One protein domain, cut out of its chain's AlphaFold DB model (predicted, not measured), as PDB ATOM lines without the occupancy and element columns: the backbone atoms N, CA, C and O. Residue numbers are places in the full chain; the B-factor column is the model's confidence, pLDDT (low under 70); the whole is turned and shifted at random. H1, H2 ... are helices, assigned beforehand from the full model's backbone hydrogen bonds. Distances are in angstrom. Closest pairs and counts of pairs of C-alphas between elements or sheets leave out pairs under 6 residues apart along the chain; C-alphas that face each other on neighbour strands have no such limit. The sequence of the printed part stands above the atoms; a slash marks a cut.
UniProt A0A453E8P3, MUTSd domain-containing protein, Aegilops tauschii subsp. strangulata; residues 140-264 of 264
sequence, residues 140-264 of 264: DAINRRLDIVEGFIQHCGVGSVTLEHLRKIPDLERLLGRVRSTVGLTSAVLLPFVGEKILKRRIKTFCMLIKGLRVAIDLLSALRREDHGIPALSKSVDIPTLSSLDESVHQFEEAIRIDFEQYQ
ATOM      1  N   ASP A 140     -81.318  78.038  11.911       92.56
ATOM      2  CA  ASP A 140     -80.447  77.171  12.706       92.56
ATOM      3  C   ASP A 140     -81.216  75.964  13.258       92.56
ATOM      4  O   ASP A 140     -80.725  74.837  13.233       92.56
ATOM      5  N   ALA A 141     -82.456  76.158  13.719       91.00
ATOM      6  CA  ALA A 141     -83.315  75.063  14.157       91.00
ATOM      7  C   ALA A 141     -83.720  74.121  13.013       91.00
ATOM      8  O   ALA A 141     -83.883  72.921  13.248       91.00
ATOM      9  N   ILE A 142     -83.894  74.643  11.794       94.19
ATOM     10  CA  ILE A 142     -84.148  73.832  10.598       94.19
ATOM     11  C   ILE A 142     -82.911  72.995  10.266       94.19
ATOM     12  O   ILE A 142     -83.035  71.775  10.150       94.19
ATOM     13  N   ASN A 143     -81.732  73.615  10.195       93.25
ATOM     14  CA  ASN A 143     -80.476  72.929   9.892       93.25
ATOM     15  C   ASN A 143     -80.165  71.843  10.924       93.25
ATOM     16  O   ASN A 143     -79.937  70.708  10.531       93.25
ATOM     17  N   ARG A 144     -80.348  72.108  12.228       89.44
ATOM     18  CA  ARG A 144     -80.203  71.071  13.270       89.44
ATOM     19  C   ARG A 144     -81.077  69.838  13.018       89.44
ATOM     20  O   ARG A 144     -80.661  68.722  13.311       89.44
ATOM     21  N   ARG A 145     -82.301  70.000  12.495       91.62
ATOM     22  CA  ARG A 145     -83.145  68.846  12.130       91.62
ATOM     23  C   ARG A 145     -82.618  68.113  10.899       91.62
ATOM     24  O   ARG A 145     -82.711  66.890  10.868       91.62
ATOM     25  N   LEU A 146     -82.111  68.842   9.906       92.12
ATOM     26  CA  LEU A 146     -81.514  68.257   8.706       92.12
ATOM     27  C   LEU A 146     -80.244  67.469   9.051       92.12
ATOM     28  O   LEU A 146     -80.136  66.325   8.622       92.12
ATOM     29  N   ASP A 147     -79.387  68.005   9.920       88.00
ATOM     30  CA  ASP A 147     -78.179  67.335  10.415       88.00
ATOM     31  C   ASP A 147     -78.516  66.000  11.100       88.00
ATOM     32  O   ASP A 147     -77.861  64.981  10.879       88.00
ATOM     33  N   ILE A 148     -79.591  65.970  11.901       87.12
ATOM     34  CA  ILE A 148     -80.078  64.737  12.540       87.12
ATOM     35  C   ILE A 148     -80.525  63.717  11.488       87.12
ATOM     36  O   ILE A 148     -80.182  62.539  11.590       87.12
ATOM     37  N   VAL A 149     -81.303  64.146  10.489       89.56
ATOM     38  CA  VAL A 149     -81.775  63.265   9.409       89.56
ATOM     39  C   VAL A 149     -80.595  62.701   8.623       89.56
ATOM     40  O   VAL A 149     -80.544  61.492   8.396       89.56
ATOM     41  N   GLU A 150     -79.632  63.544   8.260       86.94
ATOM     42  CA  GLU A 150     -78.417  63.130   7.567       86.94
ATOM     43  C   GLU A 150     -77.601  62.135   8.403       86.94
ATOM     44  O   GLU A 150     -77.203  61.090   7.885       86.94
ATOM     45  N   GLY A 151     -77.467  62.362   9.713       81.88
ATOM     46  CA  GLY A 151     -76.830  61.414  10.629       81.88
ATOM     47  C   GLY A 151     -77.489  60.028  10.626       81.88
ATOM     48  O   GLY A 151     -76.796  59.011  10.572       81.88
ATOM     49  N   PHE A 152     -78.825  59.952  10.617       83.19
ATOM     50  CA  PHE A 152     -79.538  58.668  10.520       83.19
ATOM     51  C   PHE A 152     -79.395  57.992   9.147       83.19
ATOM     52  O   PHE A 152     -79.411  56.762   9.081       83.19
ATOM     53  N   ILE A 153     -79.252  58.761   8.064       86.00
ATOM     54  CA  ILE A 153     -79.026  58.227   6.710       86.00
ATOM     55  C   ILE A 153     -77.610  57.649   6.587       86.00
ATOM     56  O   ILE A 153     -77.439  56.557   6.044       86.00
ATOM     57  N   GLN A 154     -76.604  58.354   7.109       83.25
ATOM     58  CA  GLN A 154     -75.198  57.949   7.027       83.25
ATOM     59  C   GLN A 154     -74.873  56.739   7.925       83.25
ATOM     60  O   GLN A 154     -74.004  55.936   7.583       83.25
ATOM     61  N   HIS A 155     -75.594  56.555   9.038       78.12
ATOM     62  CA  HIS A 155     -75.333  55.503  10.029       78.12
ATOM     63  C   HIS A 155     -76.521  54.538  10.199       78.12
ATOM     64  O   HIS A 155     -77.210  54.520  11.222       78.12
ATOM     65  N   CYS A 156     -76.740  53.670   9.206       70.94
ATOM     66  CA  CYS A 156     -77.897  52.763   9.155       70.94
ATOM     67  C   CYS A 156     -78.040  51.815  10.369       70.94
ATOM     68  O   CYS A 156     -79.162  51.454  10.736       70.94
ATOM     69  N   GLY A 157     -76.936  51.451  11.035       78.31
ATOM     70  CA  GLY A 157     -76.949  50.615  12.244       78.31
ATOM     71  C   GLY A 157     -77.612  51.283  13.457       78.31
ATOM     72  O   GLY A 157     -78.261  50.612  14.255       78.31
ATOM     73  N   VAL A 158     -77.534  52.611  13.575       79.06
ATOM     74  CA  VAL A 158     -78.186  53.359  14.666       79.06
ATOM     75  C   VAL A 158     -79.704  53.304  14.515       79.06
ATOM     76  O   VAL A 158     -80.439  53.148  15.495       79.06
ATOM     77  N   GLY A 159     -80.183  53.398  13.272       82.69
ATOM     78  CA  GLY A 159     -81.603  53.345  12.948       82.69
ATOM     79  C   GLY A 159     -82.252  52.028  13.376       82.69
ATOM     80  O   GLY A 159     -83.333  52.050  13.962       82.69
ATOM     81  N   SER A 160     -81.589  50.887  13.151       85.00
ATOM     82  CA  SER A 160     -82.126  49.572  13.525       85.00
ATOM     83  C   SER A 160     -82.200  49.381  15.043       85.00
ATOM     84  O   SER A 160     -83.254  48.981  15.543       85.00
ATOM     85  N   VAL A 161     -81.145  49.747  15.780       86.00
ATOM     86  CA  VAL A 161     -81.115  49.698  17.254       86.00
ATOM     87  C   VAL A 161     -82.191  50.609  17.847       86.00
ATOM     88  O   VAL A 161     -82.962  50.188  18.715       86.00
ATOM     89  N   THR A 162     -82.306  51.839  17.338       87.75
ATOM     90  CA  THR A 162     -83.335  52.798  17.770       87.75
ATOM     91  C   THR A 162     -84.734  52.235  17.543       87.75
ATOM     92  O   THR A 162     -85.588  52.268  18.430       87.75
ATOM     93  N   LEU A 163     -84.969  51.668  16.359       90.31
ATOM     94  CA  LEU A 163     -86.250  51.091  15.979       90.31
ATOM     95  C   LEU A 163     -86.640  49.903  16.867       90.31
ATOM     96  O   LEU A 163     -87.813  49.761  17.218       90.31
ATOM     97  N   GLU A 164     -85.677  49.060  17.240       91.44
ATOM     98  CA  GLU A 164     -85.910  47.917  18.123       91.44
ATOM     99  C   GLU A 164     -86.421  48.355  19.502       91.44
ATOM    100  O   GLU A 164     -87.395  47.791  20.009       91.44
ATOM    101  N   HIS A 165     -85.820  49.396  20.079       92.44
ATOM    102  CA  HIS A 165     -86.245  49.931  21.371       92.44
ATOM    103  C   HIS A 165     -87.578  50.676  21.263       92.44
ATOM    104  O   HIS A 165     -88.487  50.415  22.049       92.44
ATOM    105  N   LEU A 166     -87.754  51.547  20.259       93.69
ATOM    106  CA  LEU A 166     -88.989  52.325  20.082       93.69
ATOM    107  C   LEU A 166     -90.237  51.440  19.948       93.69
ATOM    108  O   LEU A 166     -91.309  51.835  20.400       93.69
ATOM    109  N   ARG A 167     -90.120  50.236  19.370       95.38
ATOM    110  CA  ARG A 167     -91.228  49.262  19.293       95.38
ATOM    111  C   ARG A 167     -91.669  48.730  20.658       95.38
ATOM    112  O   ARG A 167     -92.828  48.350  20.805       95.38
ATOM    113  N   LYS A 168     -90.759  48.682  21.630       95.19
ATOM    114  CA  LYS A 168     -91.006  48.184  22.991       95.19
ATOM    115  C   LYS A 168     -91.547  49.286  23.916       95.19
ATOM    116  O   LYS A 168     -92.105  48.974  24.966       95.19
ATOM    117  N   ILE A 169     -91.425  50.560  23.530       94.44
ATOM    118  CA  ILE A 169     -91.901  51.699  24.324       94.44
ATOM    119  C   ILE A 169     -93.424  51.872  24.149       94.44
ATOM    120  O   ILE A 169     -93.896  52.128  23.036       94.44
ATOM    121  N   PRO A 170     -94.225  51.768  25.230       94.38
ATOM    122  CA  PRO A 170     -95.659  52.028  25.174       94.38
ATOM    123  C   PRO A 170     -95.950  53.532  25.028       94.38
ATOM    124  O   PRO A 170     -95.054  54.371  24.997       94.38
ATOM    125  N   ASP A 171     -97.227  53.912  24.967       95.12
ATOM    126  CA  ASP A 171     -97.635  55.323  24.977       95.12
ATOM    127  C   ASP A 171     -97.393  55.959  26.368       95.12
ATOM    128  O   ASP A 171     -98.321  56.111  27.165       95.12
ATOM    129  N   LEU A 172     -96.126  56.282  26.670       93.88
ATOM    130  CA  LEU A 172     -95.666  56.780  27.972       93.88
ATOM    131  C   LEU A 172     -96.375  58.069  28.385       93.88
ATOM    132  O   LEU A 172     -96.747  58.206  29.544       93.88
ATOM    133  N   GLU A 173     -96.630  58.976  27.442       90.75
ATOM    134  CA  GLU A 173     -97.341  60.237  27.690       90.75
ATOM    135  C   GLU A 173     -98.745  59.975  28.264       90.75
ATOM    136  O   GLU A 173     -99.131  60.541  29.289       90.75
ATOM    137  N   ARG A 174     -99.500  59.045  27.662       91.38
ATOM    138  CA  ARG A 174    -100.832  58.673  28.163       91.38
ATOM    139  C   ARG A 174    -100.778  57.831  29.431       91.38
ATOM    140  O   ARG A 174    -101.663  57.966  30.276       91.38
ATOM    141  N   LEU A 175     -99.792  56.943  29.564       93.31
ATOM    142  CA  LEU A 175     -99.606  56.157  30.786       93.31
ATOM    143  C   LEU A 175     -99.295  57.066  31.976       93.31
ATOM    144  O   LEU A 175     -99.933  56.923  33.015       93.31
ATOM    145  N   LEU A 176     -98.407  58.045  31.797       90.12
ATOM    146  CA  LEU A 176     -98.079  59.047  32.805       90.12
ATOM    147  C   LEU A 176     -99.315  59.860  33.195       90.12
ATOM    148  O   LEU A 176     -99.605  59.982  34.382       90.12
ATOM    149  N   GLY A 177    -100.093  60.337  32.216       86.50
ATOM    150  CA  GLY A 177    -101.348  61.044  32.485       86.50
ATOM    151  C   GLY A 177    -102.341  60.208  33.302       86.50
ATOM    152  O   GLY A 177    -102.930  60.708  34.258       86.50
ATOM    153  N   ARG A 178    -102.473  58.911  32.990       86.31
ATOM    154  CA  ARG A 178    -103.344  57.979  33.728       86.31
ATOM    155  C   ARG A 178    -102.850  57.685  35.138       86.31
ATOM    156  O   ARG A 178    -103.665  57.581  36.047       86.31
ATOM    157  N   VAL A 179    -101.543  57.514  35.328       87.12
ATOM    158  CA  VAL A 179    -100.971  57.323  36.665       87.12
ATOM    159  C   VAL A 179    -101.201  58.593  37.481       87.12
ATOM    160  O   VAL A 179    -101.838  58.526  38.530       87.12
ATOM    161  N   ARG A 180    -100.821  59.761  36.950       83.12
ATOM    162  CA  ARG A 180    -100.969  61.076  37.596       83.12
ATOM    163  C   ARG A 180    -102.416  61.401  37.968       83.12
ATOM    164  O   ARG A 180    -102.644  61.940  39.047       83.12
ATOM    165  N   SER A 181    -103.395  61.027  37.143       76.69
ATOM    166  CA  SER A 181    -104.816  61.216  37.469       76.69
ATOM    167  C   SER A 181    -105.331  60.267  38.555       76.69
ATOM    168  O   SER A 181    -106.425  60.474  39.059       76.69
ATOM    169  N   THR A 182    -104.601  59.198  38.892       75.31
ATOM    170  CA  THR A 182    -104.999  58.231  39.936       75.31
ATOM    171  C   THR A 182    -104.274  58.419  41.264       75.31
ATOM    172  O   THR A 182    -104.775  57.957  42.292       75.31
ATOM    173  N   VAL A 183    -103.126  59.102  41.264       73.69
ATOM    174  CA  VAL A 183    -102.354  59.411  42.474       73.69
ATOM    175  C   VAL A 183    -103.178  60.325  43.387       73.69
ATOM    176  O   VAL A 183    -103.622  61.394  42.974       73.69
ATOM    177  N   GLY A 184    -103.400  59.885  44.629       66.69
ATOM    178  CA  GLY A 184    -104.195  60.608  45.630       66.69
ATOM    179  C   GLY A 184    -105.705  60.333  45.599       66.69
ATOM    180  O   GLY A 184    -106.419  60.819  46.470       66.69
ATOM    181  N   LEU A 185    -106.210  59.526  44.653       66.94
ATOM    182  CA  LEU A 185    -107.618  59.112  44.631       66.94
ATOM    183  C   LEU A 185    -107.838  57.863  45.491       66.94
ATOM    184  O   LEU A 185    -107.688  56.734  45.009       66.94
ATOM    185  N   THR A 186    -108.228  58.071  46.749       56.84
ATOM    186  CA  THR A 186    -108.541  57.013  47.726       56.84
ATOM    187  C   THR A 186    -109.981  56.507  47.622       56.84
ATOM    188  O   THR A 186    -110.218  55.310  47.775       56.84
ATOM    189  N   SER A 187    -110.942  57.368  47.272       57.06
ATOM    190  CA  SER A 187    -112.380  57.058  47.356       57.06
ATOM    191  C   SER A 187    -112.834  55.860  46.510       57.06
ATOM    192  O   SER A 187    -113.715  55.117  46.928       57.06
ATOM    193  N   ALA A 188    -112.217  55.622  45.349       56.97
ATOM    194  CA  ALA A 188    -112.600  54.522  44.454       56.97
ATOM    195  C   ALA A 188    -112.054  53.142  44.879       56.97
ATOM    196  O   ALA A 188    -112.535  52.123  44.388       56.97
ATOM    197  N   VAL A 189    -111.046  53.095  45.759       58.59
ATOM    198  CA  VAL A 189    -110.425  51.839  46.230       58.59
ATOM    199  C   VAL A 189    -111.132  51.292  47.481       58.59
ATOM    200  O   VAL A 189    -110.991  50.118  47.796       58.59
ATOM    201  N   LEU A 190    -111.958  52.103  48.152       57.44
ATOM    202  CA  LEU A 190    -112.630  51.748  49.411       57.44
ATOM    203  C   LEU A 190    -113.785  50.736  49.267       57.44
ATOM    204  O   LEU A 190    -114.283  50.238  50.272       57.44
ATOM    205  N   LEU A 191    -114.231  50.419  48.047       61.59
ATOM    206  CA  LEU A 191    -115.289  49.429  47.813       61.59
ATOM    207  C   LEU A 191    -114.683  48.013  47.728       61.59
ATOM    208  O   LEU A 191    -113.953  47.767  46.775       61.59
ATOM    209  N   PRO A 192    -115.007  47.046  48.611       62.50
ATOM    210  CA  PRO A 192    -114.256  45.786  48.751       62.50
ATOM    211  C   PRO A 192    -114.042  44.987  47.451       62.50
ATOM    212  O   PRO A 192    -112.919  44.628  47.118       62.50
ATOM    213  N   PHE A 193    -115.096  44.767  46.656       64.38
ATOM    214  CA  PHE A 193    -115.023  43.970  45.417       64.38
ATOM    215  C   PHE A 193    -114.558  44.756  44.181       64.38
ATOM    216  O   PHE A 193    -114.080  44.185  43.198       64.38
ATOM    217  N   VAL A 194    -114.742  46.075  44.196       69.31
ATOM    218  CA  VAL A 194    -114.412  46.963  43.069       69.31
ATOM    219  C   VAL A 194    -112.988  47.503  43.224       69.31
ATOM    220  O   VAL A 194    -112.258  47.633  42.241       69.31
ATOM    221  N   GLY A 195    -112.568  47.722  44.467       75.44
ATOM    222  CA  GLY A 195    -111.271  48.230  44.879       75.44
ATOM    223  C   GLY A 195    -110.132  47.315  44.469       75.44
ATOM    224  O   GLY A 195    -109.181  47.806  43.874       75.44
ATOM    225  N   GLU A 196    -110.253  45.997  44.658       78.12
ATOM    226  CA  GLU A 196    -109.214  45.042  44.246       78.12
ATOM    227  C   GLU A 196    -108.997  45.053  42.722       78.12
ATOM    228  O   GLU A 196    -107.872  45.184  42.236       78.12
ATOM    229  N   LYS A 197    -110.083  45.019  41.933       82.00
ATOM    230  CA  LYS A 197    -110.008  45.095  40.461       82.00
ATOM    231  C   LYS A 197    -109.419  46.424  39.984       82.00
ATOM    232  O   LYS A 197    -108.614  46.446  39.047       82.00
ATOM    233  N   ILE A 198    -109.818  47.536  40.605       82.56
ATOM    234  CA  ILE A 198    -109.292  48.871  40.294       82.56
ATOM    235  C   ILE A 198    -107.809  48.957  40.653       82.56
ATOM    236  O   ILE A 198    -107.021  49.432  39.834       82.56
ATOM    237  N   LEU A 199    -107.424  48.477  41.833       82.19
ATOM    238  CA  LEU A 199    -106.051  48.471  42.318       82.19
ATOM    239  C   LEU A 199    -105.160  47.640  41.394       82.19
ATOM    240  O   LEU A 199    -104.174  48.165  40.882       82.19
ATOM    241  N   LYS A 200    -105.576  46.416  41.042       84.50
ATOM    242  CA  LYS A 200    -104.885  45.569  40.059       84.50
ATOM    243  C   LYS A 200    -104.677  46.285  38.723       84.50
ATOM    244  O   LYS A 200    -103.593  46.238  38.145       84.50
ATOM    245  N   ARG A 201    -105.693  47.001  38.223       87.00
ATOM    246  CA  ARG A 201    -105.587  47.784  36.977       87.00
ATOM    247  C   ARG A 201    -104.626  48.971  37.110       87.00
ATOM    248  O   ARG A 201    -103.908  49.266  36.149       87.00
ATOM    249  N   ARG A 202    -104.626  49.662  38.254       87.06
ATOM    250  CA  ARG A 202    -103.715  50.782  38.546       87.06
ATOM    251  C   ARG A 202    -102.271  50.296  38.626       87.06
ATOM    252  O   ARG A 202    -101.447  50.821  37.884       87.06
ATOM    253  N   ILE A 203    -102.008  49.240  39.400       86.56
ATOM    254  CA  ILE A 203    -100.691  48.594  39.506       86.56
ATOM    255  C   ILE A 203    -100.214  48.165  38.122       86.56
ATOM    256  O   ILE A 203     -99.151  48.586  37.689       86.56
ATOM    257  N   LYS A 204    -101.039  47.447  37.348       89.12
ATOM    258  CA  LYS A 204    -100.677  47.044  35.980       89.12
ATOM    259  C   LYS A 204    -100.309  48.236  35.089       89.12
ATOM    260  O   LYS A 204     -99.344  48.160  34.335       89.12
ATOM    261  N   THR A 205    -101.067  49.332  35.166       91.25
ATOM    262  CA  THR A 205    -100.781  50.558  34.398       91.25
ATOM    263  C   THR A 205     -99.450  51.180  34.835       91.25
ATOM    264  O   THR A 205     -98.670  51.597  33.980       91.25
ATOM    265  N   PHE A 206     -99.173  51.205  36.140       91.25
ATOM    266  CA  PHE A 206     -97.917  51.697  36.701       91.25
ATOM    267  C   PHE A 206     -96.726  50.819  36.293       91.25
ATOM    268  O   PHE A 206     -95.755  51.335  35.754       91.25
ATOM    269  N   CYS A 207     -96.834  49.491  36.398       91.06
ATOM    270  CA  CYS A 207     -95.796  48.565  35.942       91.06
ATOM    271  C   CYS A 207     -95.491  48.727  34.444       91.06
ATOM    272  O   CYS A 207     -94.335  48.665  34.039       91.06
ATOM    273  N   MET A 208     -96.510  48.960  33.605       93.12
ATOM    274  CA  MET A 208     -96.304  49.257  32.180       93.12
ATOM    275  C   MET A 208     -95.549  50.573  31.959       93.12
ATOM    276  O   MET A 208     -94.731  50.647  31.044       93.12
ATOM    277  N   LEU A 209     -95.820  51.599  32.772       94.44
ATOM    278  CA  LEU A 209     -95.100  52.872  32.725       94.44
ATOM    279  C   LEU A 209     -93.626  52.672  33.093       94.44
ATOM    280  O   LEU A 209     -92.766  53.060  32.312       94.44
ATOM    281  N   ILE A 210     -93.347  52.017  34.222       94.19
ATOM    282  CA  ILE A 210     -91.982  51.758  34.710       94.19
ATOM    283  C   ILE A 210     -91.178  50.932  33.700       94.19
ATOM    284  O   ILE A 210     -90.114  51.368  33.269       94.19
ATOM    285  N   LYS A 211     -91.729  49.813  33.204       93.00
ATOM    286  CA  LYS A 211     -91.084  49.001  32.154       93.00
ATOM    287  C   LYS A 211     -90.795  49.812  30.889       93.00
ATOM    288  O   LYS A 211     -89.744  49.661  30.278       93.00
ATOM    289  N   GLY A 212     -91.724  50.674  30.481       94.50
ATOM    290  CA  GLY A 212     -91.529  51.517  29.309       94.50
ATOM    291  C   GLY A 212     -90.489  52.626  29.518       94.50
ATOM    292  O   GLY A 212     -89.767  52.946  28.577       94.50
ATOM    293  N   LEU A 213     -90.383  53.182  30.731       94.56
ATOM    294  CA  LEU A 213     -89.323  54.126  31.104       94.56
ATOM    295  C   LEU A 213     -87.950  53.448  31.107       94.56
ATOM    296  O   LEU A 213     -87.017  54.018  30.555       94.56
ATOM    297  N   ARG A 214     -87.843  52.220  31.632       94.56
ATOM    298  CA  ARG A 214     -86.614  51.408  31.579       94.56
ATOM    299  C   ARG A 214     -86.116  51.239  30.142       94.56
ATOM    300  O   ARG A 214     -85.000  51.635  29.835       94.56
ATOM    301  N   VAL A 215     -86.988  50.798  29.230       94.19
ATOM    302  CA  VAL A 215     -86.651  50.670  27.798       94.19
ATOM    303  C   VAL A 215     -86.211  52.006  27.184       94.19
ATOM    304  O   VAL A 215     -85.330  52.034  26.325       94.19
ATOM    305  N   ALA A 216     -86.825  53.123  27.590       92.00
ATOM    306  CA  ALA A 216     -86.427  54.445  27.114       92.00
ATOM    307  C   ALA A 216     -85.032  54.845  27.631       92.00
ATOM    308  O   ALA A 216     -84.239  55.373  26.857       92.00
ATOM    309  N   ILE A 217     -84.711  54.560  28.896       90.69
ATOM    310  CA  ILE A 217     -83.379  54.787  29.481       90.69
ATOM    311  C   ILE A 217     -82.325  53.919  28.781       90.69
ATOM    312  O   ILE A 217     -81.259  54.425  28.423       90.69
ATOM    313  N   ASP A 218     -82.644  52.652  28.507       89.88
ATOM    314  CA  ASP A 218     -81.765  51.732  27.781       89.88
ATOM    315  C   ASP A 218     -81.483  52.243  26.363       89.88
ATOM    316  O   ASP A 218     -80.337  52.240  25.916       89.88
ATOM    317  N   LEU A 219     -82.504  52.774  25.676       88.81
ATOM    318  CA  LEU A 219     -82.337  53.411  24.369       88.81
ATOM    319  C   LEU A 219     -81.398  54.619  24.439       88.81
ATOM    320  O   LEU A 219     -80.490  54.731  23.619       88.81
ATOM    321  N   LEU A 220     -81.592  55.528  25.400       86.88
ATOM    322  CA  LEU A 220     -80.709  56.692  25.543       86.88
ATOM    323  C   LEU A 220     -79.272  56.268  25.861       86.88
ATOM    324  O   LEU A 220     -78.328  56.865  25.348       86.88
ATOM    325  N   SER A 221     -79.104  55.211  26.654       84.81
ATOM    326  CA  SER A 221     -77.799  54.622  26.957       84.81
ATOM    327  C   SER A 221     -77.156  54.003  25.714       84.81
ATOM    328  O   SER A 221     -75.978  54.235  25.459       84.81
ATOM    329  N   ALA A 222     -77.924  53.283  24.890       82.94
ATOM    330  CA  ALA A 222     -77.456  52.712  23.629       82.94
ATOM    331  C   ALA A 222     -77.045  53.796  22.621       82.94
ATOM    332  O   ALA A 222     -76.004  53.674  21.981       82.94
ATOM    333  N   LEU A 223     -77.812  54.886  22.533       79.75
ATOM    334  CA  LEU A 223     -77.496  56.036  21.680       79.75
ATOM    335  C   LEU A 223     -76.252  56.809  22.138       79.75
ATOM    336  O   LEU A 223     -75.683  57.551  21.349       79.75
ATOM    337  N   ARG A 224     -75.811  56.660  23.388       77.00
ATOM    338  CA  ARG A 224     -74.578  57.295  23.885       77.00
ATOM    339  C   ARG A 224     -73.315  56.505  23.571       77.00
ATOM    340  O   ARG A 224     -72.225  57.059  23.660       77.00
ATOM    341  N   ARG A 225     -73.433  55.218  23.243       73.94
ATOM    342  CA  ARG A 225     -72.269  54.373  22.959       73.94
ATOM    343  C   ARG A 225     -71.660  54.777  21.615       73.94
ATOM    344  O   ARG A 225     -72.324  54.709  20.582       73.94
ATOM    345  N   GLU A 226     -70.387  55.169  21.635       58.59
ATOM    346  CA  GLU A 226     -69.646  55.623  20.446       58.59
ATOM    347  C   GLU A 226     -69.510  54.537  19.361       58.59
ATOM    348  O   GLU A 226     -69.392  54.868  18.180       58.59
ATOM    349  N   ASP A 227     -69.632  53.255  19.739       57.66
ATOM    350  CA  ASP A 227     -69.534  52.075  18.859       57.66
ATOM    351  C   ASP A 227     -70.495  52.097  17.655       57.66
ATOM    352  O   ASP A 227     -70.291  51.376  16.679       57.66
ATOM    353  N   HIS A 228     -71.550  52.915  17.691       56.34
ATOM    354  CA  HIS A 228     -72.545  52.992  16.622       56.34
ATOM    355  C   HIS A 228     -72.342  54.163  15.641       56.34
ATOM    356  O   HIS A 228     -73.211  54.404  14.805       56.34
ATOM    357  N   GLY A 229     -71.211  54.882  15.685       52.41
ATOM    358  CA  GLY A 229     -70.922  55.960  14.723       52.41
ATOM    359  C   GLY A 229     -71.717  57.245  14.981       52.41
ATOM    360  O   GLY A 229     -72.039  57.984  14.062       52.41
ATOM    361  N   ILE A 230     -72.015  57.538  16.248       56.38
ATOM    362  CA  ILE A 230     -72.888  58.634  16.698       56.38
ATOM    363  C   ILE A 230     -72.187  60.015  16.933       56.38
ATOM    364  O   ILE A 230     -72.809  60.886  17.537       56.38
ATOM    365  N   PRO A 231     -70.963  60.359  16.452       56.22
ATOM    366  CA  PRO A 231     -70.436  61.724  16.641       56.22
ATOM    367  C   PRO A 231     -71.321  62.851  16.072       56.22
ATOM    368  O   PRO A 231     -71.222  63.991  16.522       56.22
ATOM    369  N   ALA A 232     -72.172  62.563  15.079       51.56
ATOM    370  CA  ALA A 232     -73.060  63.552  14.460       51.56
ATOM    371  C   ALA A 232     -74.325  63.847  15.293       51.56
ATOM    372  O   ALA A 232     -74.750  65.002  15.394       51.56
ATOM    373  N   LEU A 233     -74.914  62.827  15.933       57.97
ATOM    374  CA  LEU A 233     -76.111  63.013  16.761       57.97
ATOM    375  C   LEU A 233     -75.766  63.628  18.118       57.97
ATOM    376  O   LEU A 233     -76.548  64.439  18.587       57.97
ATOM    377  N   SER A 234     -74.611  63.329  18.721       57.81
ATOM    378  CA  SER A 234     -74.208  63.970  19.987       57.81
ATOM    379  C   SER A 234     -73.924  65.470  19.837       57.81
ATOM    380  O   SER A 234     -74.095  66.225  20.790       57.81
ATOM    381  N   LYS A 235     -73.539  65.923  18.635       59.97
ATOM    382  CA  LYS A 235     -73.392  67.353  18.307       59.97
ATOM    383  C   LYS A 235     -74.728  68.068  18.088       59.97
ATOM    384  O   LYS A 235     -74.809  69.271  18.317       59.97
ATOM    385  N   SER A 236     -75.752  67.344  17.633       58.81
ATOM    386  CA  SER A 236     -77.019  67.930  17.161       58.81
ATOM    387  C   SER A 236     -78.197  67.692  18.113       58.81
ATOM    388  O   SER A 236     -79.183  68.428  18.087       58.81
ATOM    389  N   VAL A 237     -78.101  66.664  18.958       65.81
ATOM    390  CA  VAL A 237     -79.098  66.253  19.946       65.81
ATOM    391  C   VAL A 237     -78.426  66.209  21.307       65.81
ATOM    392  O   VAL A 237     -77.594  65.345  21.575       65.81
ATOM    393  N   ASP A 238     -78.841  67.111  22.188       67.62
ATOM    394  CA  ASP A 238     -78.517  67.001  23.602       67.62
ATOM    395  C   ASP A 238     -79.301  65.817  24.189       67.62
ATOM    396  O   ASP A 238     -80.521  65.876  24.374       67.62
ATOM    397  N   ILE A 239     -78.619  64.685  24.375       69.38
ATOM    398  CA  ILE A 239     -79.209  63.494  24.985       69.38
ATOM    399  C   ILE A 239     -79.153  63.705  26.501       69.38
ATOM    400  O   ILE A 239     -78.056  63.644  27.062       69.38
ATOM    401  N   PRO A 240     -80.285  63.878  27.204       71.31
ATOM    402  CA  PRO A 240     -80.276  64.183  28.631       71.31
ATOM    403  C   PRO A 240     -79.716  63.018  29.456       71.31
ATOM    404  O   PRO A 240     -79.986  61.849  29.167       71.31
ATOM    405  N   THR A 241     -78.946  63.326  30.507       72.12
ATOM    406  CA  THR A 241     -78.519  62.321  31.495       72.12
ATOM    407  C   THR A 241     -79.639  62.145  32.506       72.12
ATOM    408  O   THR A 241     -79.928  63.051  33.282       72.12
ATOM    409  N   LEU A 242     -80.280  60.980  32.490       79.06
ATOM    410  CA  LEU A 242     -81.442  60.683  33.325       79.06
ATOM    411  C   LEU A 242     -81.069  59.888  34.586       79.06
ATOM    412  O   LEU A 242     -81.833  59.026  34.999       79.06
ATOM    413  N   SER A 243     -79.916  60.161  35.208       79.88
ATOM    414  CA  SER A 243     -79.419  59.396  36.370       79.88
ATOM    415  C   SER A 243     -80.413  59.369  37.535       79.88
ATOM    416  O   SER A 243     -80.751  58.304  38.035       79.88
ATOM    417  N   SER A 244     -80.975  60.523  37.899       83.75
ATOM    418  CA  SER A 244     -81.990  60.607  38.960       83.75
ATOM    419  C   SER A 244     -83.277  59.837  38.617       83.75
ATOM    420  O   SER A 244     -83.910  59.244  39.497       83.75
ATOM    421  N   LEU A 245     -83.668  59.813  37.337       86.00
ATOM    422  CA  LEU A 245     -84.827  59.036  36.899       86.00
ATOM    423  C   LEU A 245     -84.519  57.539  36.922       86.00
ATOM    424  O   LEU A 245     -85.388  56.767  37.304       86.00
ATOM    425  N   ASP A 246     -83.312  57.135  36.537       88.81
ATOM    426  CA  ASP A 246     -82.873  55.741  36.554       88.81
ATOM    427  C   ASP A 246     -82.875  55.158  37.974       88.81
ATOM    428  O   ASP A 246     -83.459  54.099  38.209       88.81
ATOM    429  N   GLU A 247     -82.346  55.910  38.944       90.44
ATOM    430  CA  GLU A 247     -82.421  55.567  40.370       90.44
ATOM    431  C   GLU A 247     -83.873  55.424  40.841       90.44
ATOM    432  O   GLU A 247     -84.227  54.442  41.495       90.44
ATOM    433  N   SER A 248     -84.741  56.369  40.467       89.69
ATOM    434  CA  SER A 248     -86.165  56.326  40.825       89.69
ATOM    435  C   SER A 248     -86.871  55.116  40.204       89.69
ATOM    436  O   SER A 248     -87.636  54.427  40.875       89.69
ATOM    437  N   VAL A 249     -86.611  54.827  38.924       91.38
ATOM    438  CA  VAL A 249     -87.154  53.658  38.215       91.38
ATOM    439  C   VAL A 249     -86.694  52.374  38.898       91.38
ATOM    440  O   VAL A 249     -87.527  51.505  39.131       91.38
ATOM    441  N   HIS A 250     -85.423  52.281  39.295       92.31
ATOM    442  CA  HIS A 250     -84.899  51.126  40.021       92.31
ATOM    443  C   HIS A 250     -85.575  50.933  41.387       92.31
ATOM    444  O   HIS A 250     -86.018  49.832  41.711       92.31
ATOM    445  N   GLN A 251     -85.747  52.009  42.164       90.81
ATOM    446  CA  GLN A 251     -86.479  51.958  43.436       90.81
ATOM    447  C   GLN A 251     -87.926  51.486  43.246       90.81
ATOM    448  O   GLN A 251     -88.419  50.666  44.022       90.81
ATOM    449  N   PHE A 252     -88.612  51.966  42.203       90.25
ATOM    450  CA  PHE A 252     -89.968  51.516  41.892       90.25
ATOM    451  C   PHE A 252     -90.016  50.059  41.425       90.25
ATOM    452  O   PHE A 252     -90.957  49.356  41.784       90.25
ATOM    453  N   GLU A 253     -89.039  49.586  40.652       90.38
ATOM    454  CA  GLU A 253     -88.945  48.178  40.244       90.38
ATOM    455  C   GLU A 253     -88.803  47.252  41.460       90.38
ATOM    456  O   GLU A 253     -89.543  46.269  41.560       90.38
ATOM    457  N   GLU A 254     -87.939  47.598  42.420       88.31
ATOM    458  CA  GLU A 254     -87.776  46.831  43.660       88.31
ATOM    459  C   GLU A 254     -89.032  46.869  44.537       88.31
ATOM    460  O   GLU A 254     -89.493  45.822  44.994       88.31
ATOM    461  N   ALA A 255     -89.655  48.039  44.711       86.56
ATOM    462  CA  ALA A 255     -90.910  48.152  45.454       86.56
ATOM    463  C   ALA A 255     -92.035  47.318  44.814       86.56
ATOM    464  O   ALA A 255     -92.772  46.620  45.505       86.56
ATOM    465  N   ILE A 256     -92.145  47.311  43.479       85.06
ATOM    466  CA  ILE A 256     -93.120  46.477  42.754       85.06
ATOM    467  C   ILE A 256     -92.860  44.984  42.977       85.06
ATOM    468  O   ILE A 256     -93.812  44.204  43.052       85.06
ATOM    469  N   ARG A 257     -91.590  44.574  43.063       82.44
ATOM    470  CA  ARG A 257     -91.200  43.182  43.312       82.44
ATOM    471  C   ARG A 257     -91.551  42.732  44.730       82.44
ATOM    472  O   ARG A 257     -91.997  41.604  44.887       82.44
ATOM    473  N   ILE A 258     -91.364  43.597  45.725       82.38
ATOM    474  CA  ILE A 258     -91.585  43.278  47.143       82.38
ATOM    475  C   ILE A 258     -93.071  43.386  47.518       82.38
ATOM    476  O   ILE A 258     -93.633  42.459  48.093       82.38
ATOM    477  N   ASP A 259     -93.726  44.495  47.168       77.56
ATOM    478  CA  ASP A 259     -95.047  44.841  47.712       77.56
ATOM    479  C   ASP A 259     -96.217  44.302  46.871       77.56
ATOM    480  O   ASP A 259     -97.356  44.212  47.340       77.56
ATOM    481  N   PHE A 260     -95.966  43.952  45.604       73.25
ATOM    482  CA  PHE A 260     -97.013  43.619  44.634       73.25
ATOM    483  C   PHE A 260     -96.767  42.302  43.887       73.25
ATOM    484  O   PHE A 260     -97.287  42.124  42.785       73.25
ATOM    485  N   GLU A 261     -96.045  41.356  44.495       67.44
ATOM    486  CA  GLU A 261     -95.739  40.032  43.922       67.44
ATOM    487  C   GLU A 261     -96.999  39.303  43.412       67.44
ATOM    488  O   GLU A 261     -97.032  38.792  42.298       67.44
ATOM    489  N   GLN A 262     -98.102  39.384  44.162       62.22
ATOM    490  CA  GLN A 262     -99.414  38.817  43.805       62.22
ATOM    491  C   GLN A 262    -100.107  39.460  42.577       62.22
ATOM    492  O   GLN A 262    -101.160  38.992  42.132       62.22
ATOM    493  N   TYR A 263     -99.568  40.566  42.050       57.75
ATOM    494  CA  TYR A 263    -100.106  41.316  40.908       57.75
ATOM    495  C   TYR A 263     -99.203  41.279  39.664       57.75
ATOM    496  O   TYR A 263     -99.577  41.893  38.652       57.75
ATOM    497  N   GLN A 264     -98.055  40.597  39.736       54.88
ATOM    498  CA  GLN A 264     -97.202  40.287  38.583       54.88
ATOM    499  C   GLN A 264     -97.831  39.193  37.711       54.88
ATOM    500  O   GLN A 264     -97.672  39.311  36.472       54.88
TER     501      GLN A 264
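What this domain is: This is residues 140 to 264 of the 264 residues of the protein "MUTSd domain-containing protein" of Aegilops tauschii subsp. strangulata (UniProt A0A453E8P3). The long helix H4 makes most of the length of a loose rod, with H2, H3 and H6 each packed on a part of it, while H1 and short H5 sit side by side at one end. The 125 printed residues, all helix in class, have six named helices, H1 to H6; radius of gyration of the C-alphas 18.9 A, spans 58 by 29 by 24 A.

How they stand to each other: H1, residues 140 to 154, touches H5, residues 231 to 236 (Gly 151 to Ala 232, closest C-alphas, 5.8 A). H2, residues 156 to 168, touches hub H4, residues 192 to 224, through 212 to 223 alone, at a shallow tilt of 9 degrees, opposite ways (His 165 to Leu 219, closest C-alphas, 6.0 A). H3, residues 172 to 180, and H4 form a hairpin, touching through 202 to 213 of H4 alone (Leu 175 to Leu 209, closest C-alphas, 5.9 A). H6, residues 243 to 259, touches 207 to 217 of H4 alone (Ile 210 to Val 249, closest C-alphas, 6.3 A).

Where its parts are: H1 begins at (-80.447, 77.171, 12.706). H4 is 48.2 A long; H6 ends at (-95.047, 44.841, 47.712).

The domain as a whole: The H3 to H4 link is long. Residues 184 to 194, 226 to 239 and 261 to 264 have pLDDT under 70.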